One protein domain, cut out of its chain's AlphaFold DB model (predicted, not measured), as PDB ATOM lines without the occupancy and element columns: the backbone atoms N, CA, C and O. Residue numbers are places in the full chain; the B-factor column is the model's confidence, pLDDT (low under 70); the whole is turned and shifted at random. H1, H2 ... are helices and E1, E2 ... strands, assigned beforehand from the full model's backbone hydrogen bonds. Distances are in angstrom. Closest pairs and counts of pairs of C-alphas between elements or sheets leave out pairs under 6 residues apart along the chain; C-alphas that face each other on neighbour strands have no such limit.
ATOM      1  N   ILE A   2     -52.024 -40.219 -22.320       68.69
ATOM      2  CA  ILE A   2     -50.976 -39.885 -23.318       68.69
ATOM      3  C   ILE A   2     -49.636 -40.624 -23.102       68.69
ATOM      4  O   ILE A   2     -49.134 -41.236 -24.036       68.69
ATOM      5  N   SER A   3     -49.103 -40.692 -21.875       58.00
ATOM      6  CA  SER A   3     -47.877 -41.469 -21.571       58.00
ATOM      7  C   SER A   3     -47.971 -42.967 -21.943       58.00
ATOM      8  O   SER A   3     -46.989 -43.583 -22.360       58.00
ATOM      9  N   CYS A   4     -49.170 -43.556 -21.863       46.53
ATOM     10  CA  CYS A   4     -49.418 -44.932 -22.297       46.53
ATOM     11  C   CYS A   4     -49.454 -45.030 -23.829       46.53
ATOM     12  O   CYS A   4     -48.755 -45.870 -24.386       46.53
ATOM     13  N   ALA A   5     -50.155 -44.119 -24.514       61.22
ATOM     14  CA  ALA A   5     -50.175 -44.060 -25.980       61.22
ATOM     15  C   ALA A   5     -48.769 -43.880 -26.586       61.22
ATOM     16  O   ALA A   5     -48.446 -44.510 -27.586       61.22
ATOM     17  N   LEU A   6     -47.899 -43.089 -25.950       68.62
ATOM     18  CA  LEU A   6     -46.500 -42.916 -26.363       68.62
ATOM     19  C   LEU A   6     -45.658 -44.178 -26.146       68.62
ATOM     20  O   LEU A   6     -44.797 -44.498 -26.960       68.62
ATOM     21  N   SER A   7     -45.928 -44.917 -25.069       64.19
ATOM     22  CA  SER A   7     -45.270 -46.195 -24.784       64.19
ATOM     23  C   SER A   7     -45.713 -47.285 -25.771       64.19
ATOM     24  O   SER A   7     -44.879 -48.048 -26.253       64.19
ATOM     25  N   LEU A   8     -47.002 -47.312 -26.134       63.25
ATOM     26  CA  LEU A   8     -47.551 -48.166 -27.191       63.25
ATOM     27  C   LEU A   8     -46.973 -47.796 -28.565       63.25
ATOM     28  O   LEU A   8     -46.520 -48.680 -29.282       63.25
ATOM     29  N   LEU A   9     -46.883 -46.501 -28.893       71.44
ATOM     30  CA  LEU A   9     -46.229 -46.015 -30.112       71.44
ATOM     31  C   LEU A   9     -44.763 -46.461 -30.178       71.44
ATOM     32  O   LEU A   9     -44.335 -46.972 -31.208       71.44
ATOM     33  N   GLN A  10     -43.998 -46.322 -29.090       64.75
ATOM     34  CA  GLN A  10     -42.601 -46.758 -29.060       64.75
ATOM     35  C   GLN A  10     -42.478 -48.283 -29.212       64.75
ATOM     36  O   GLN A  10     -41.596 -48.751 -29.934       64.75
ATOM     37  N   ALA A  11     -43.361 -49.065 -28.580       60.47
ATOM     38  CA  ALA A  11     -43.395 -50.521 -28.724       60.47
ATOM     39  C   ALA A  11     -43.748 -50.948 -30.161       60.47
ATOM     40  O   ALA A  11     -43.044 -51.770 -30.748       60.47
ATOM     41  N   HIS A  12     -44.767 -50.330 -30.762       64.88
ATOM     42  CA  HIS A  12     -45.177 -50.577 -32.144       64.88
ATOM     43  C   HIS A  12     -44.087 -50.171 -33.148       64.88
ATOM     44  O   HIS A  12     -43.774 -50.939 -34.054       64.88
ATOM     45  N   LEU A  13     -43.442 -49.012 -32.969       66.56
ATOM     46  CA  LEU A  13     -42.286 -48.610 -33.779       66.56
ATOM     47  C   LEU A  13     -41.135 -49.616 -33.651       66.56
ATOM     48  O   LEU A  13     -40.537 -49.981 -34.662       66.56
ATOM     49  N   SER A  14     -40.848 -50.088 -32.434       67.38
ATOM     50  CA  SER A  14     -39.778 -51.064 -32.177       67.38
ATOM     51  C   SER A  14     -40.051 -52.418 -32.835       67.38
ATOM     52  O   SER A  14     -39.122 -53.031 -33.351       67.38
ATOM     53  N   ALA A  15     -41.313 -52.858 -32.865       59.00
ATOM     54  CA  ALA A  15     -41.732 -54.090 -33.532       59.00
ATOM     55  C   ALA A  15     -41.767 -53.949 -35.067       59.00
ATOM     56  O   ALA A  15     -41.203 -54.776 -35.778       59.00
ATOM     57  N   ALA A  16     -42.400 -52.895 -35.589       67.50
ATOM     58  CA  ALA A  16     -42.658 -52.740 -37.021       67.50
ATOM     59  C   ALA A  16     -41.467 -52.167 -37.811       67.50
ATOM     60  O   ALA A  16     -41.305 -52.465 -38.995       67.50
ATOM     61  N   LYS A  17     -40.658 -51.291 -37.199       79.19
ATOM     62  CA  LYS A  17     -39.548 -50.571 -37.848       79.19
ATOM     63  C   LYS A  17     -38.392 -50.332 -36.857       79.19
ATOM     64  O   LYS A  17     -38.111 -49.176 -36.532       79.19
ATOM     65  N   PRO A  18     -37.663 -51.375 -36.416       76.50
ATOM     66  CA  PRO A  18     -36.625 -51.255 -35.383       76.50
ATOM     67  C   PRO A  18     -35.535 -50.222 -35.711       76.50
ATOM     68  O   PRO A  18     -35.086 -49.499 -34.827       76.50
ATOM     69  N   ASN A  19     -35.160 -50.073 -36.987       78.12
ATOM     70  CA  ASN A  19     -34.213 -49.036 -37.419       78.12
ATOM     71  C   ASN A  19     -34.745 -47.618 -37.138       78.12
ATOM     72  O   ASN A  19     -34.026 -46.789 -36.592       78.12
ATOM     73  N   LEU A  20     -36.026 -47.359 -37.435       75.12
ATOM     74  CA  LEU A  20     -36.666 -46.075 -37.142       75.12
ATOM     75  C   LEU A  20     -36.868 -45.878 -35.633       75.12
ATOM     76  O   LEU A  20     -36.689 -44.773 -35.142       75.12
ATOM     77  N   ALA A  21     -37.195 -46.935 -34.886       73.69
ATOM     78  CA  ALA A  21     -37.323 -46.864 -33.430       73.69
ATOM     79  C   ALA A  21     -36.000 -46.502 -32.736       73.69
ATOM     80  O   ALA A  21     -36.016 -45.782 -31.742       73.69
ATOM     81  N   ASN A  22     -34.861 -46.949 -33.277       82.50
ATOM     82  CA  ASN A  22     -33.530 -46.550 -32.815       82.50
ATOM     83  C   ASN A  22     -33.190 -45.090 -33.172       82.50
ATOM     84  O   ASN A  22     -32.499 -44.423 -32.397       82.50
ATOM     85  N   ASP A  23     -33.691 -44.597 -34.309       85.38
ATOM     86  CA  ASP A  23     -33.547 -43.213 -34.785       85.38
ATOM     87  C   ASP A  23     -34.488 -42.211 -34.077       85.38
ATOM     88  O   ASP A  23     -34.385 -41.004 -34.311       85.38
ATOM     89  N   VAL A  24     -35.413 -42.683 -33.236       86.50
ATOM     90  CA  VAL A  24     -36.426 -41.876 -32.538       86.50
ATOM     91  C   VAL A  24     -36.169 -41.896 -31.029       86.50
ATOM     92  O   VAL A  24     -35.982 -42.952 -30.430       86.50
ATOM     93  N   TRP A  25     -36.215 -40.730 -30.386       91.38
ATOM     94  CA  TRP A  25     -36.348 -40.619 -28.931       91.38
ATOM     95  C   TRP A  25     -37.679 -39.957 -28.581       91.38
ATOM     96  O   TRP A  25     -38.068 -38.966 -29.197       91.38
ATOM     97  N   VAL A  26     -38.378 -40.507 -27.588       89.50
ATOM     98  CA  VAL A  26     -39.679 -40.013 -27.126       89.50
ATOM     99  C   VAL A  26     -39.547 -39.576 -25.674       89.50
ATOM    100  O   VAL A  26     -39.239 -40.383 -24.795       89.50
ATOM    101  N   ALA A  27     -39.793 -38.296 -25.414       89.00
ATOM    102  CA  ALA A  27     -39.853 -37.765 -24.065       89.00
ATOM    103  C   ALA A  27     -41.142 -38.211 -23.358       89.00
ATOM    104  O   ALA A  27     -42.197 -38.377 -23.975       89.00
ATOM    105  N   ASN A  28     -41.085 -38.351 -22.033       86.88
ATOM    106  CA  ASN A  28     -42.303 -38.505 -21.240       86.88
ATOM    107  C   ASN A  28     -43.033 -37.161 -21.079       86.88
ATOM    108  O   ASN A  28     -42.455 -36.087 -21.240       86.88
ATOM    109  N   THR A  29     -44.307 -37.226 -20.696       85.56
ATOM    110  CA  THR A  29     -45.201 -36.064 -20.552       85.56
ATOM    111  C   THR A  29     -44.782 -35.047 -19.481       85.56
ATOM    112  O   THR A  29     -45.387 -33.987 -19.397       85.56
ATOM    113  N   TYR A  30     -43.781 -35.355 -18.652       86.62
ATOM    114  CA  TYR A  30     -43.264 -34.461 -17.608       86.62
ATOM    115  C   TYR A  30     -41.979 -33.734 -18.017       86.62
ATOM    116  O   TYR A  30     -41.550 -32.821 -17.316       86.62
ATOM    117  N   PHE A  31     -41.341 -34.143 -19.118       92.56
ATOM    118  CA  PHE A  31     -40.059 -33.589 -19.549       92.56
ATOM    119  C   PHE A  31     -40.157 -32.083 -19.816       92.56
ATOM    120  O   PHE A  31     -39.411 -31.308 -19.222       92.56
ATOM    121  N   TYR A  32     -41.106 -31.657 -20.658       94.12
ATOM    122  CA  TYR A  32     -41.212 -30.251 -21.044       94.12
ATOM    123  C   TYR A  32     -41.646 -29.351 -19.879       94.12
ATOM    124  O   TYR A  32     -41.051 -28.297 -19.680       94.12
ATOM    125  N   SER A  33     -42.620 -29.767 -19.062       91.25
ATOM    126  CA  SER A  33     -43.051 -28.969 -17.904       91.25
ATOM    127  C   SER A  33     -41.944 -28.833 -16.853       91.25
ATOM    128  O   SER A  33     -41.762 -27.751 -16.297       91.25
ATOM    129  N   LYS A  34     -41.121 -29.871 -16.635       91.12
ATOM    130  CA  LYS A  34     -39.928 -29.771 -15.775       91.12
ATOM    131  C   LYS A  34     -38.820 -28.905 -16.359       91.12
ATOM    132  O   LYS A  34     -38.231 -28.128 -15.612       91.12
ATOM    133  N   LEU A  35     -38.573 -28.991 -17.663       93.88
ATOM    134  CA  LEU A  35     -37.633 -28.114 -18.356       93.88
ATOM    135  C   LEU A  35     -38.073 -26.641 -18.252       93.88
ATOM    136  O   LEU A  35     -37.286 -25.812 -17.805       93.88
ATOM    137  N   LYS A  36     -39.337 -26.331 -18.569       92.50
ATOM    138  CA  LYS A  36     -39.902 -24.973 -18.494       92.50
ATOM    139  C   LYS A  36     -39.893 -24.407 -17.069       92.50
ATOM    140  O   LYS A  36     -39.544 -23.249 -16.880       92.50
ATOM    141  N   ALA A  37     -40.263 -25.202 -16.063       90.12
ATOM    142  CA  ALA A  37     -40.378 -24.717 -14.684       90.12
ATOM    143  C   ALA A  37     -39.047 -24.670 -13.913       90.12
ATOM    144  O   ALA A  37     -38.918 -23.905 -12.957       90.12
ATOM    145  N   ASN A  38     -38.085 -25.543 -14.238       92.06
ATOM    146  CA  ASN A  38     -36.901 -25.772 -13.401       92.06
ATOM    147  C   ASN A  38     -35.563 -25.809 -14.177       92.06
ATOM    148  O   ASN A  38     -34.512 -26.020 -13.564       92.06
ATOM    149  N   GLY A  39     -35.578 -25.593 -15.495       88.62
ATOM    150  CA  GLY A  39     -34.387 -25.527 -16.341       88.62
ATOM    151  C   GLY A  39     -33.677 -26.866 -16.570       88.62
ATOM    152  O   GLY A  39     -34.072 -27.923 -16.065       88.62
ATOM    153  N   TYR A  40     -32.585 -26.808 -17.338       91.81
ATOM    154  CA  TYR A  40     -31.832 -27.970 -17.825       91.81
ATOM    155  C   TYR A  40     -31.455 -28.988 -16.734       91.81
ATOM    156  O   TYR A  40     -31.691 -30.187 -16.891       91.81
ATOM    157  N   LEU A  41     -30.924 -28.522 -15.596       88.56
ATOM    158  CA  LEU A  41     -30.384 -29.378 -14.526       88.56
ATOM    159  C   LEU A  41     -31.396 -30.400 -13.978       88.56
ATOM    160  O   LEU A  41     -31.007 -31.470 -13.510       88.56
ATOM    161  N   HIS A  42     -32.695 -30.096 -14.059       90.88
ATOM    162  CA  HIS A  42     -33.762 -30.980 -13.591       90.88
ATOM    163  C   HIS A  42     -34.156 -32.061 -14.605       90.88
ATOM    164  O   HIS A  42     -34.745 -33.066 -14.207       90.88
ATOM    165  N   VAL A  43     -33.801 -31.897 -15.884       91.06
ATOM    166  CA  VAL A  43     -34.075 -32.863 -16.963       91.06
ATOM    167  C   VAL A  43     -32.823 -33.553 -17.512       91.06
ATOM    168  O   VAL A  43     -32.949 -34.621 -18.103       91.06
ATOM    169  N   ALA A  44     -31.617 -33.052 -17.221       85.00
ATOM    170  CA  ALA A  44     -30.310 -33.574 -17.663       85.00
ATOM    171  C   ALA A  44     -30.045 -35.074 -17.383       85.00
ATOM    172  O   ALA A  44     -29.091 -35.659 -17.901       85.00
ATOM    173  N   ARG A  45     -30.861 -35.710 -16.526       85.88
ATOM    174  CA  ARG A  45     -30.818 -37.156 -16.241       85.88
ATOM    175  C   ARG A  45     -31.677 -38.006 -17.184       85.88
ATOM    176  O   ARG A  45     -31.389 -39.196 -17.308       85.88
ATOM    177  N   TRP A  46     -32.685 -37.441 -17.854       88.50
ATOM    178  CA  TRP A  46     -33.589 -38.167 -18.763       88.50
ATOM    179  C   TRP A  46     -32.827 -38.750 -19.963       88.50
ATOM    180  O   TRP A  46     -33.156 -39.833 -20.442       88.50
ATOM    181  N   THR A  47     -31.769 -38.064 -20.391       90.75
ATOM    182  CA  THR A  47     -30.878 -38.417 -21.505       90.75
ATOM    183  C   THR A  47     -29.531 -38.986 -21.047       90.75
ATOM    184  O   THR A  47     -28.679 -39.302 -21.864       90.75
ATOM    185  N   SER A  48     -29.333 -39.233 -19.744       82.06
ATOM    186  CA  SER A  48     -28.052 -39.706 -19.170       82.06
ATOM    187  C   SER A  48     -27.482 -41.011 -19.755       82.06
ATOM    188  O   SER A  48     -26.324 -41.338 -19.507       82.06
ATOM    189  N   LYS A  49     -28.289 -41.775 -20.500       85.38
ATOM    190  CA  LYS A  49     -27.904 -43.012 -21.203       85.38
ATOM    191  C   LYS A  49     -28.251 -42.987 -22.697       85.38
ATOM    192  O   LYS A  49     -28.225 -44.033 -23.341       85.38
ATOM    193  N   VAL A  50     -28.651 -41.833 -23.231       87.94
ATOM    194  CA  VAL A  50     -29.151 -41.678 -24.600       87.94
ATOM    195  C   VAL A  50     -28.564 -40.413 -25.202       87.94
ATOM    196  O   VAL A  50     -28.978 -39.312 -24.857       87.94
ATOM    197  N   ASP A  51     -27.658 -40.581 -26.159       89.62
ATOM    198  CA  ASP A  51     -27.277 -39.495 -27.056       89.62
ATOM    199  C   ASP A  51     -28.487 -39.123 -27.932       89.62
ATOM    200  O   ASP A  51     -28.887 -39.887 -28.820       89.62
ATOM    201  N   ILE A  52     -29.094 -37.966 -27.655       93.50
ATOM    202  CA  ILE A  52     -30.213 -37.438 -28.442       93.50
ATOM    203  C   ILE A  52     -29.768 -36.810 -29.764       93.50
ATOM    204  O   ILE A  52     -30.578 -36.726 -30.684       93.50
ATOM    205  N   PHE A  53     -28.501 -36.414 -29.905       91.56
ATOM    206  CA  PHE A  53     -27.990 -35.873 -31.161       91.56
ATOM    207  C   PHE A  53     -27.881 -36.970 -32.208       91.56
ATOM    208  O   PHE A  53     -28.305 -36.731 -33.333       91.56
ATOM    209  N   SER A  54     -27.495 -38.195 -31.824       87.00
ATOM    210  CA  SER A  54     -27.510 -39.384 -32.702       87.00
ATOM    211  C   SER A  54     -28.874 -39.737 -33.324       87.00
ATOM    212  O   SER A  54     -28.944 -40.603 -34.199       87.00
ATOM    213  N   LYS A  55     -29.973 -39.121 -32.869       88.31
ATOM    214  CA  LYS A  55     -31.336 -39.398 -33.337       88.31
ATOM    215  C   LYS A  55     -31.685 -38.572 -34.569       88.31
ATOM    216  O   LYS A  55     -31.170 -37.480 -34.784       88.31
ATOM    217  N   LYS A  56     -32.632 -39.071 -35.364       85.69
ATOM    218  CA  LYS A  56     -33.270 -38.302 -36.444       85.69
ATOM    219  C   LYS A  56     -34.460 -37.503 -35.933       85.69
ATOM    220  O   LYS A  56     -34.709 -36.418 -36.450       85.69
ATOM    221  N   TYR A  57     -35.168 -38.018 -34.925       90.69
ATOM    222  CA  TYR A  57     -36.389 -37.408 -34.400       90.69
ATOM    223  C   TYR A  57     -36.433 -37.425 -32.869       90.69
ATOM    224  O   TYR A  57     -36.246 -38.474 -32.252       90.69
ATOM    225  N   LEU A  58     -36.754 -36.280 -32.264       93.94
ATOM    226  CA  LEU A  58     -37.080 -36.153 -30.842       93.94
ATOM    227  C   LEU A  58     -38.552 -35.756 -30.717       93.94
ATOM    228  O   LEU A  58     -38.937 -34.680 -31.169       93.94
ATOM    229  N   LEU A  59     -39.374 -36.621 -30.129       94.19
ATOM    230  CA  LEU A  59     -40.807 -36.404 -29.930       94.19
ATOM    231  C   LEU A  59     -41.033 -35.949 -28.489       94.19
ATOM    232  O   LEU A  59     -40.775 -36.702 -27.551       94.19
ATOM    233  N   ILE A  60     -41.514 -34.722 -28.313       95.19
ATOM    234  CA  ILE A  60     -41.694 -34.081 -27.011       95.19
ATOM    235  C   ILE A  60     -43.177 -33.722 -26.847       95.19
ATOM    236  O   ILE A  60     -43.638 -32.745 -27.442       95.19
ATOM    237  N   PRO A  61     -43.952 -34.504 -26.076       92.44
ATOM    238  CA  PRO A  61     -45.336 -34.175 -25.752       92.44
ATOM    239  C   PRO A  61     -45.365 -32.969 -24.816       92.44
ATOM    240  O   PRO A  61     -44.628 -32.938 -23.826       92.44
ATOM    241  N   ILE A  62     -46.231 -32.004 -25.107       91.50
ATOM    242  CA  ILE A  62     -46.368 -30.775 -24.330       91.50
ATOM    243  C   ILE A  62     -47.818 -30.621 -23.880       91.50
ATOM    244  O   ILE A  62     -48.748 -30.769 -24.671       91.50
ATOM    245  N   HIS A  63     -47.980 -30.318 -22.594       89.75
ATOM    246  CA  HIS A  63     -49.217 -29.821 -22.009       89.75
ATOM    247  C   HIS A  63     -49.050 -28.327 -21.754       89.75
ATOM    248  O   HIS A  63     -48.129 -27.912 -21.052       89.75
ATOM    249  N   ASP A  64     -49.917 -27.529 -22.358       84.69
ATOM    250  CA  ASP A  64     -50.114 -26.135 -21.999       84.69
ATOM    251  C   ASP A  64     -51.124 -26.077 -20.851       84.69
ATOM    252  O   ASP A  64     -52.336 -26.151 -21.063       84.69
ATOM    253  N   GLU A  65     -50.600 -25.958 -19.630       80.38
ATOM    254  CA  GLU A  65     -51.383 -25.896 -18.392       80.38
ATOM    255  C   GLU A  65     -52.351 -24.697 -18.354       80.38
ATOM    256  O   GLU A  65     -53.382 -24.778 -17.694       80.38
ATOM    257  N   MET A  66     -52.065 -23.597 -19.071       78.38
ATOM    258  CA  MET A  66     -52.942 -22.415 -19.097       78.38
ATOM    259  C   MET A  66     -54.167 -22.612 -19.992       78.38
ATOM    260  O   MET A  66     -55.216 -22.021 -19.739       78.38
ATOM    261  N   ASN A  67     -54.032 -23.422 -21.041       77.50
ATOM    262  CA  ASN A  67     -55.089 -23.702 -22.013       77.50
ATOM    263  C   ASN A  67     -55.705 -25.110 -21.857       77.50
ATOM    264  O   ASN A  67     -56.523 -25.488 -22.695       77.50
ATOM    265  N   ASP A  68     -55.274 -25.876 -20.846       82.19
ATOM    266  CA  ASP A  68     -55.480 -27.328 -20.680       82.19
ATOM    267  C   ASP A  68     -55.351 -28.116 -21.996       82.19
ATOM    268  O   ASP A  68     -56.206 -28.917 -22.379       82.19
ATOM    269  N   HIS A  69     -54.281 -27.834 -22.740       84.88
ATOM    270  CA  HIS A  69     -54.167 -28.261 -24.131       84.88
ATOM    271  C   HIS A  69     -52.936 -29.122 -24.396       84.88
ATOM    272  O   HIS A  69     -51.837 -28.807 -23.945       84.88
ATOM    273  N   TRP A  70     -53.103 -30.200 -25.160       88.81
ATOM    274  CA  TRP A  70     -52.022 -31.116 -25.520       88.81
ATOM    275  C   TRP A  70     -51.629 -30.976 -26.985       88.81
ATOM    276  O   TRP A  70     -52.454 -31.111 -27.887       88.81
ATOM    277  N   PHE A  71     -50.335 -30.792 -27.215       88.19
ATOM    278  CA  PHE A  71     -49.735 -30.738 -28.543       88.19
ATOM    279  C   PHE A  71     -48.375 -31.450 -28.543       88.19
ATOM    280  O   PHE A  71     -47.851 -31.837 -27.493       88.19
ATOM    281  N   LEU A  72     -47.808 -31.685 -29.727       90.62
ATOM    282  CA  LEU A  72     -46.544 -32.412 -29.876       90.62
ATOM    283  C   LEU A  72     -45.485 -31.512 -30.511       90.62
ATOM    284  O   LEU A  72     -45.688 -31.005 -31.612       90.62
ATOM    285  N   ALA A  73     -44.337 -31.362 -29.856       93.44
ATOM    286  CA  ALA A  73     -43.138 -30.841 -30.493       93.44
ATOM    287  C   ALA A  73     -42.322 -31.992 -31.111       93.44
ATOM    288  O   ALA A  73     -42.167 -33.052 -30.503       93.44
ATOM    289  N   ILE A  74     -41.798 -31.785 -32.320       92.75
ATOM    290  CA  ILE A  74     -40.919 -32.726 -33.021       92.75
ATOM    291  C   ILE A  74     -39.651 -31.985 -33.431       92.75
ATOM    292  O   ILE A  74     -39.710 -31.066 -34.245       92.75
ATOM    293  N   ILE A  75     -38.504 -32.399 -32.898       93.12
ATOM    294  CA  ILE A  75     -37.192 -31.915 -33.340       93.12
ATOM    295  C   ILE A  75     -36.662 -32.903 -34.380       93.12
ATOM    296  O   ILE A  75     -36.633 -34.106 -34.126       93.12
ATOM    297  N   VAL A  76     -36.259 -32.401 -35.542       88.56
ATOM    298  CA  VAL A  76     -35.763 -33.179 -36.682       88.56
ATOM    299  C   VAL A  76     -34.282 -32.870 -36.889       88.56
ATOM    300  O   VAL A  76     -33.886 -31.707 -36.833       88.56
ATOM    301  N   ASN A  77     -33.479 -33.906 -37.137       86.12
ATOM    302  CA  ASN A  77     -32.035 -33.852 -37.399       86.12
ATOM    303  C   ASN A  77     -31.162 -33.113 -36.355       86.12
ATOM    304  O   ASN A  77     -30.315 -32.303 -36.746       86.12
ATOM    305  N   PRO A  78     -31.285 -33.389 -35.041       89.50
ATOM    306  CA  PRO A  78     -30.463 -32.732 -34.021       89.50
ATOM    307  C   PRO A  78     -28.944 -32.844 -34.273       89.50
ATOM    308  O   PRO A  78     -28.251 -31.860 -34.026       89.50
ATOM    309  N   PRO A 339     -31.662 -28.838 -39.360       84.88
ATOM    310  CA  PRO A 339     -32.350 -29.070 -38.099       84.88
ATOM    311  C   PRO A 339     -33.594 -28.180 -37.978       84.88
ATOM    312  O   PRO A 339     -33.539 -26.974 -38.234       84.88
ATOM    313  N   PHE A 340     -34.716 -28.765 -37.562       88.25
ATOM    314  CA  PHE A 340     -36.000 -28.067 -37.421       88.25
ATOM    315  C   PHE A 340     -36.751 -28.485 -36.155       88.25
ATOM    316  O   PHE A 340     -36.678 -29.634 -35.731       88.25
ATOM    317  N   ILE A 341     -37.533 -27.560 -35.601       90.00
ATOM    318  CA  ILE A 341     -38.515 -27.787 -34.540       90.00
ATOM    319  C   ILE A 341     -39.910 -27.562 -35.134       90.00
ATOM    320  O   ILE A 341     -40.236 -26.456 -35.572       90.00
ATOM    321  N   PHE A 342     -40.739 -28.602 -35.127       89.69
ATOM    322  CA  PHE A 342     -42.148 -28.530 -35.503       89.69
ATOM    323  C   PHE A 342     -43.043 -28.586 -34.277       89.69
ATOM    324  O   PHE A 342     -42.772 -29.349 -33.354       89.69
ATOM    325  N   THR A 343     -44.140 -27.838 -34.294       88.69
ATOM    326  CA  THR A 343     -45.256 -28.004 -33.353       88.69
ATOM    327  C   THR A 343     -46.483 -28.507 -34.108       88.69
ATOM    328  O   THR A 343     -46.905 -27.893 -35.090       88.69
ATOM    329  N   LEU A 344     -47.020 -29.653 -33.678       85.31
ATOM    330  CA  LEU A 344     -48.266 -30.244 -34.164       85.31
ATOM    331  C   LEU A 344     -49.373 -29.925 -33.156       85.31
ATOM    332  O   LEU A 344     -49.418 -30.527 -32.082       85.31
ATOM    333  N   ASP A 345     -50.245 -28.983 -33.501       80.94
ATOM    334  CA  ASP A 345     -51.312 -28.478 -32.638       80.94
ATOM    335  C   ASP A 345     -52.668 -28.532 -33.369       80.94
ATOM    336  O   ASP A 345     -52.830 -27.923 -34.427       80.94
ATOM    337  N   SER A 346     -53.652 -29.231 -32.791       75.06
ATOM    338  CA  SER A 346     -55.021 -29.341 -33.320       75.06
ATOM    339  C   SER A 346     -55.828 -28.041 -33.264       75.06
ATOM    340  O   SER A 346     -56.752 -27.875 -34.053       75.06
ATOM    341  N   PHE A 347     -55.495 -27.119 -32.360       72.19
ATOM    342  CA  PHE A 347     -56.065 -25.768 -32.307       72.19
ATOM    343  C   PHE A 347     -55.239 -24.755 -33.105       72.19
ATOM    344  O   PHE A 347     -55.576 -23.573 -33.122       72.19
ATOM    345  N   ASN A 348     -54.164 -25.203 -33.769       69.12
ATOM    346  CA  ASN A 348     -53.311 -24.379 -34.620       69.12
ATOM    347  C   ASN A 348     -52.784 -23.114 -33.899       69.12
ATOM    348  O   ASN A 348     -52.487 -22.115 -34.557       69.12
ATOM    349  N   LYS A 349     -52.649 -23.120 -32.561       72.75
ATOM    350  CA  LYS A 349     -52.109 -21.981 -31.799       72.75
ATOM    351  C   LYS A 349     -50.614 -21.830 -32.097       72.75
ATOM    352  O   LYS A 349     -49.949 -22.758 -32.562       72.75
ATOM    353  N   ASN A 350     -50.078 -20.629 -31.897       73.00
ATOM    354  CA  ASN A 350     -48.646 -20.389 -32.051       73.00
ATOM    355  C   ASN A 350     -47.944 -20.536 -30.698       73.00
ATOM    356  O   ASN A 350     -48.352 -19.908 -29.726       73.00
ATOM    357  N   HIS A 351     -46.862 -21.316 -30.664       81.38
ATOM    358  CA  HIS A 351     -46.114 -21.650 -29.448       81.38
ATOM    359  C   HIS A 351     -44.645 -21.185 -29.530       81.38
ATOM    360  O   HIS A 351     -43.735 -22.014 -29.480       81.38
ATOM    361  N   PRO A 352     -44.363 -19.877 -29.693       77.81
ATOM    362  CA  PRO A 352     -42.994 -19.382 -29.879       77.81
ATOM    363  C   PRO A 352     -42.095 -19.652 -28.661       77.81
ATOM    364  O   PRO A 352     -40.906 -19.918 -28.818       77.81
ATOM    365  N   GLU A 353     -42.666 -19.673 -27.454       85.81
ATOM    366  CA  GLU A 353     -41.961 -20.002 -26.209       85.81
ATOM    367  C   GLU A 353     -41.330 -21.411 -26.251       85.81
ATOM    368  O   GLU A 353     -40.183 -21.591 -25.840       85.81
ATOM    369  N   VAL A 354     -42.030 -22.391 -26.839       88.25
ATOM    370  CA  VAL A 354     -41.539 -23.773 -27.016       88.25
ATOM    371  C   VAL A 354     -40.278 -23.800 -27.871       88.25
ATOM    372  O   VAL A 354     -39.335 -24.520 -27.557       88.25
ATOM    373  N   SER A 355     -40.243 -22.993 -28.938       88.12
ATOM    374  CA  SER A 355     -39.062 -22.843 -29.794       88.12
ATOM    375  C   SER A 355     -37.859 -22.372 -28.974       88.12
ATOM    376  O   SER A 355     -36.800 -22.987 -29.051       88.12
ATOM    377  N   SER A 356     -38.033 -21.335 -28.146       88.88
ATOM    378  CA  SER A 356     -36.968 -20.780 -27.299       88.88
ATOM    379  C   SER A 356     -36.446 -21.805 -26.287       88.88
ATOM    380  O   SER A 356     -35.253 -22.100 -26.262       88.88
ATOM    381  N   ILE A 357     -37.351 -22.418 -25.516       93.31
ATOM    382  CA  ILE A 357     -37.015 -23.380 -24.456       93.31
ATOM    383  C   ILE A 357     -36.318 -24.626 -25.025       93.31
ATOM    384  O   ILE A 357     -35.353 -25.123 -24.444       93.31
ATOM    385  N   LEU A 358     -36.766 -25.135 -26.178       95.19
ATOM    386  CA  LEU A 358     -36.145 -26.305 -26.804       95.19
ATOM    387  C   LEU A 358     -34.789 -25.986 -27.456       95.19
ATOM    388  O   LEU A 358     -33.910 -26.845 -27.434       95.19
ATOM    389  N   ARG A 359     -34.573 -24.770 -27.982       93.50
ATOM    390  CA  ARG A 359     -33.246 -24.317 -28.453       93.50
ATOM    391  C   ARG A 359     -32.246 -24.238 -27.309       93.50
ATOM    392  O   ARG A 359     -31.136 -24.745 -27.441       93.50
ATOM    393  N   GLU A 360     -32.643 -23.617 -26.200       93.19
ATOM    394  CA  GLU A 360     -31.813 -23.506 -24.999       93.19
ATOM    395  C   GLU A 360     -31.451 -24.895 -24.463       93.19
ATOM    396  O   GLU A 360     -30.272 -25.198 -24.299       93.19
ATOM    397  N   TYR A 361     -32.439 -25.788 -24.329       96.38
ATOM    398  CA  TYR A 361     -32.211 -27.181 -23.944       96.38
ATOM    399  C   TYR A 361     -31.198 -27.903 -24.842       96.38
ATOM    400  O   TYR A 361     -30.287 -28.547 -24.327       96.38
ATOM    401  N   LEU A 362     -31.328 -27.790 -26.171       95.06
ATOM    402  CA  LEU A 362     -30.393 -28.419 -27.109       95.06
ATOM    403  C   LEU A 362     -28.969 -27.867 -26.944       95.06
ATOM    404  O   LEU A 362     -28.020 -28.647 -26.936       95.06
ATOM    405  N   LYS A 363     -28.807 -26.550 -26.763       93.81
ATOM    406  CA  LYS A 363     -27.494 -25.936 -26.504       93.81
ATOM    407  C   LYS A 363     -26.865 -26.475 -25.223       93.81
ATOM    408  O   LYS A 363     -25.732 -26.945 -25.268       93.81
ATOM    409  N   THR A 364     -27.597 -26.451 -24.109       94.19
ATOM    410  CA  THR A 364     -27.066 -26.905 -22.814       94.19
ATOM    411  C   THR A 364     -26.810 -28.413 -22.789       94.19
ATOM    412  O   THR A 364     -25.832 -28.844 -22.192       94.19
ATOM    413  N   GLU A 365     -27.620 -29.231 -23.474       94.38
ATOM    414  CA  GLU A 365     -27.354 -30.670 -23.619       94.38
ATOM    415  C   GLU A 365     -26.072 -30.933 -24.429       94.38
ATOM    416  O   GLU A 365     -25.277 -31.788 -24.044       94.38
ATOM    417  N   ALA A 366     -25.830 -30.206 -25.527       92.25
ATOM    418  CA  ALA A 366     -24.593 -30.362 -26.300       92.25
ATOM    419  C   ALA A 366     -23.352 -29.913 -25.510       92.25
ATOM    420  O   ALA A 366     -22.309 -30.566 -25.571       92.25
ATOM    421  N   GLU A 367     -23.472 -28.845 -24.724       92.44
ATOM    422  CA  GLU A 367     -22.398 -28.368 -23.856       92.44
ATOM    423  C   GLU A 367     -22.103 -29.366 -22.718       92.44
ATOM    424  O   GLU A 367     -20.955 -29.773 -22.554       92.44
ATOM    425  N   ASP A 368     -23.125 -29.846 -21.997       90.88
ATOM    426  CA  ASP A 368     -22.974 -30.772 -20.858       90.88
ATOM    427  C   ASP A 368     -22.576 -32.201 -21.275       90.88
ATOM    428  O   ASP A 368     -21.787 -32.848 -20.584       90.88
ATOM    429  N   LYS A 369     -23.108 -32.725 -22.392       90.62
ATOM    430  CA  LYS A 369     -22.871 -34.122 -22.814       90.62
ATOM    431  C   LYS A 369     -21.733 -34.293 -23.809       90.62
ATOM    432  O   LYS A 369     -21.079 -35.334 -23.787       90.62
ATOM    433  N   LEU A 370     -21.533 -33.326 -24.704       89.31
ATOM    434  CA  LEU A 370     -20.564 -33.423 -25.801       89.31
ATOM    435  C   LEU A 370     -19.397 -32.436 -25.649       89.31
ATOM    436  O   LEU A 370     -18.397 -32.592 -26.343       89.31
ATOM    437  N   GLY A 371     -19.492 -31.443 -24.753       89.44
ATOM    438  CA  GLY A 371     -18.501 -30.367 -24.636       89.44
ATOM    439  C   GLY A 371     -18.521 -29.404 -25.827       89.44
ATOM    440  O   GLY A 371     -17.499 -28.801 -26.147       89.44
ATOM    441  N   VAL A 372     -19.656 -29.303 -26.529       88.88
ATOM    442  CA  VAL A 372     -19.766 -28.645 -27.837       88.88
ATOM    443  C   VAL A 372     -20.784 -27.509 -27.799       88.88
ATOM    444  O   VAL A 372     -21.967 -27.721 -27.546       88.88
ATOM    445  N   THR A 373     -20.343 -26.297 -28.138       89.25
ATOM    446  CA  THR A 373     -21.228 -25.133 -28.282       89.25
ATOM    447  C   THR A 373     -21.956 -25.168 -29.628       89.25
ATOM    448  O   THR A 373     -21.341 -25.032 -30.687       89.25
ATOM    449  N   ILE A 374     -23.285 -25.292 -29.596       87.38
ATOM    450  CA  ILE A 374     -24.136 -25.135 -30.783       87.38
ATOM    451  C   ILE A 374     -24.263 -23.647 -31.131       87.38
ATOM    452  O   ILE A 374     -24.829 -22.862 -30.368       87.38
ATOM    453  N   THR A 375     -23.775 -23.271 -32.314       81.12
ATOM    454  CA  THR A 375     -23.940 -21.928 -32.901       81.12
ATOM    455  C   THR A 375     -25.046 -21.868 -33.956       81.12
ATOM    456  O   THR A 375     -25.540 -20.783 -34.259       81.12
ATOM    457  N   LEU A 376     -25.456 -23.015 -34.511       78.69
ATOM    458  CA  LEU A 376     -26.549 -23.095 -35.474       78.69
ATOM    459  C   LEU A 376     -27.900 -23.095 -34.755       78.69
ATOM    460  O   LEU A 376     -28.184 -23.950 -33.921       78.69
ATOM    461  N   GLU A 377     -28.771 -22.174 -35.146       79.56
ATOM    462  CA  GLU A 377     -30.161 -22.153 -34.708       79.56
ATOM    463  C   GLU A 377     -31.025 -23.071 -35.595       79.56
ATOM    464  O   GLU A 377     -31.016 -22.903 -36.819       79.56
ATOM    465  N   PRO A 378     -31.813 -24.011 -35.034       83.19
ATOM    466  CA  PRO A 378     -32.760 -24.792 -35.825       83.19
ATOM    467  C   PRO A 378     -33.839 -23.888 -36.430       83.19
ATOM    468  O   PRO A 378     -34.209 -22.854 -35.865       83.19
ATOM    469  N   GLY A 379     -34.427 -24.293 -37.552       80.81
ATOM    470  CA  GLY A 379     -35.664 -23.666 -38.016       80.81
ATOM    471  C   GLY A 379     -36.816 -23.962 -37.047       80.81
ATOM    472  O   GLY A 379     -36.816 -24.989 -36.376       80.81
ATOM    473  N   TYR A 380     -37.821 -23.090 -36.967       82.62
ATOM    474  CA  TYR A 380     -39.079 -23.388 -36.271       82.62
ATOM    475  C   TYR A 380     -40.248 -23.182 -37.224       82.62
ATOM    476  O   TYR A 380     -40.330 -22.143 -37.880       82.62
ATOM    477  N   LYS A 381     -41.148 -24.164 -37.308       80.56
ATOM    478  CA  LYS A 381     -42.409 -24.033 -38.044       80.56
ATOM    479  C   LYS A 381     -43.529 -24.709 -37.259       80.56
ATOM    480  O   LYS A 381     -43.475 -25.909 -37.011       80.56
ATOM    481  N   ARG A 382     -44.602 -23.976 -36.956       78.75
ATOM    482  CA  ARG A 382     -45.890 -24.613 -36.652       78.75
ATOM    483  C   ARG A 382     -46.285 -25.430 -37.877       78.75
ATOM    484  O   ARG A 382     -46.417 -24.864 -38.966       78.75
ATOM    485  N   ALA A 383     -46.469 -26.736 -37.715       71.88
ATOM    486  CA  ALA A 383     -47.092 -27.521 -38.760       71.88
ATOM    487  C   ALA A 383     -48.545 -27.063 -38.827       71.88
ATOM    488  O   ALA A 383     -49.342 -27.365 -37.941       71.88
ATOM    489  N   LYS A 384     -48.888 -26.300 -39.869       59.12
ATOM    490  CA  LYS A 384     -50.295 -26.127 -40.205       59.12
ATOM    491  C   LYS A 384     -50.833 -27.533 -40.436       59.12
ATOM    492  O   LYS A 384     -50.294 -28.253 -41.281       59.12
ATOM    493  N   VAL A 385     -51.893 -27.906 -39.720       52.09
ATOM    494  CA  VAL A 385     -52.821 -28.884 -40.280       52.09
ATOM    495  C   VAL A 385     -53.191 -28.292 -41.629       52.09
ATOM    496  O   VAL A 385     -53.764 -27.205 -41.698       52.09
ATOM    497  N   VAL A 386     -52.745 -28.940 -42.703       39.69
ATOM    498  CA  VAL A 386     -53.268 -28.624 -44.020       39.69
ATOM    499  C   VAL A 386     -54.714 -29.066 -43.924       39.69
ATOM    500  O   VAL A 386     -55.000 -30.261 -44.014       39.69
ATOM    501  N   GLU A 387     -55.611 -28.107 -43.689       39.28
ATOM    502  CA  GLU A 387     -56.966 -28.228 -44.195       39.28
ATOM    503  C   GLU A 387     -56.789 -28.645 -45.642       39.28
ATOM    504  O   GLU A 387     -56.275 -27.890 -46.474       39.28
ATOM    505  N   SER A 388     -57.089 -29.914 -45.909       33.59
ATOM    506  CA  SER A 388     -57.157 -30.385 -47.274       33.59
ATOM    507  C   SER A 388     -58.100 -29.406 -47.967       33.59
ATOM    508  O   SER A 388     -59.197 -29.154 -47.464       33.59
ATOM    509  N   SER A 389     -57.650 -28.789 -49.063       33.50
ATOM    510  CA  SER A 389     -58.363 -27.679 -49.719       33.50
ATOM    511  C   SER A 389     -59.787 -28.051 -50.157       33.50
ATOM    512  O   SER A 389     -60.610 -27.178 -50.404       33.50
ATOM    513  N   TYR A 390     -60.073 -29.351 -50.153       35.44
ATOM    514  CA  TYR A 390     -61.327 -30.003 -49.775       35.44
ATOM    515  C   TYR A 390     -62.447 -29.172 -49.131       35.44
ATOM    516  O   TYR A 390     -63.593 -29.323 -49.545       35.44
ATOM    517  N   TYR A 391     -62.146 -28.363 -48.111       36.53
ATOM    518  CA  TYR A 391     -63.157 -27.614 -47.347       36.53
ATOM    519  C   TYR A 391     -63.116 -26.093 -47.563       36.53
ATOM    520  O   TYR A 391     -63.962 -25.386 -47.031       36.53
ATOM    521  N   ALA A 392     -62.193 -25.582 -48.385       26.61
ATOM    522  CA  ALA A 392     -62.041 -24.148 -48.662       26.61
ATOM    523  C   ALA A 392     -62.843 -23.664 -49.894       26.61
ATOM    524  O   ALA A 392     -62.584 -22.582 -50.419       26.61
TER     525      ALA A 392
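AT A GLANCE: This is residues 2 to 78 and 339 to 392 of the 394 residues of the protein "ULP_PROTEASE domain-containing protein" of Phlebia centrifuga (UniProt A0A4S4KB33). A twisted sheet of five strands has the long helix H5 slanting over one face and H1 over the other face at the E1 edge, with H2 at one end of H1. The short helices H3 and H4 sit next to H5, and the tail of residues 386 to 392 sticks out. The printed part has 131 residues, with five named helices and five named strands in the order H1 H2 E1 H3 H4 E2 E3 E4 H5 E5. The sheet's order is E1, E2, E3, E4, E5, mixed, and the class is mixed, helices and strands. The whole is compact, with a radius of gyration of the C-alphas of 15.2 A and spans of 50 by 35 by 27 A.

IN THESE COORDINATES: H1, residues 2 to 16, starts with C-alpha 2 at (-50.976, -39.885, -23.318) and is 20.5 A long. H2 is residues 18 to 22, E1 24 to 26, H3 31 to 38 and H4 40 to 43. E2, residues 57 to 64, is 21.7 A long, and E3, residues 69 to 76, is 22.8 A. E4 is residues 340 to 344. H5, residues 352 to 370, is 26.8 A long. E5, residues 379 to 383, ends with C-alpha 383 at (-47.092, -27.521, -38.760).

HOW THE PARTS SIT: E1 and E2 are parallel, with N 59 and O 25 2.8 A apart, within hydrogen-bond range. E2 and E3 form an antiparallel hairpin, with N 60 and O 73 at 2.8 A. E3 and E4 are antiparallel, with N 74 and O 342 at 2.8 A. E4 and E5 are parallel, with N 341 and O 379 at 2.8 A. Two strand-helix-strand units, parallel neighbour strands with helices between, have right-handed crossovers: E1, H3 H4, E2 and E4, H5, E5. H5 is over E3 and E4 at a height over the sheet of 9.3 A, slantwise to the strands. H1, on the opposite face at 10.1 A, runs along the strands; this makes three layers, helices on both faces of a sheet. H1 touches H2 with residues 10 to 14 alone, closest at the C-alphas of Ser 14 and Ala 21, 5.0 A. H3 only grazes the sheet with residues 31 to 33. H4 touches H3, with the C-alphas of Leu 35 and Val 43 closest at 6.1 A. H5 only just touches H3 and H4, with 3 pairs of C-alphas within 8 A each; the closest are Lys 36 and Ile 357, 6.8 A, and Tyr 40 and Tyr 361, 6.2 A. In H1, H2, H3 and H5 every O i to N i+4 pair is within hydrogen-bond range; H4 is too short for one.

THE WHOLE: The C-alphas farthest apart, of Gly 371 and Tyr 391, are 50.2 A apart. Residues 79 to 338 are not printed, and C-alphas 78 and 339 are 5.8 A apart across the cut. H4 to E2 is a long link. The mean pLDDT of the printed part is 81.0; residues 2 to 8, 10 to 16, 348 and 384 to 392 are under 70.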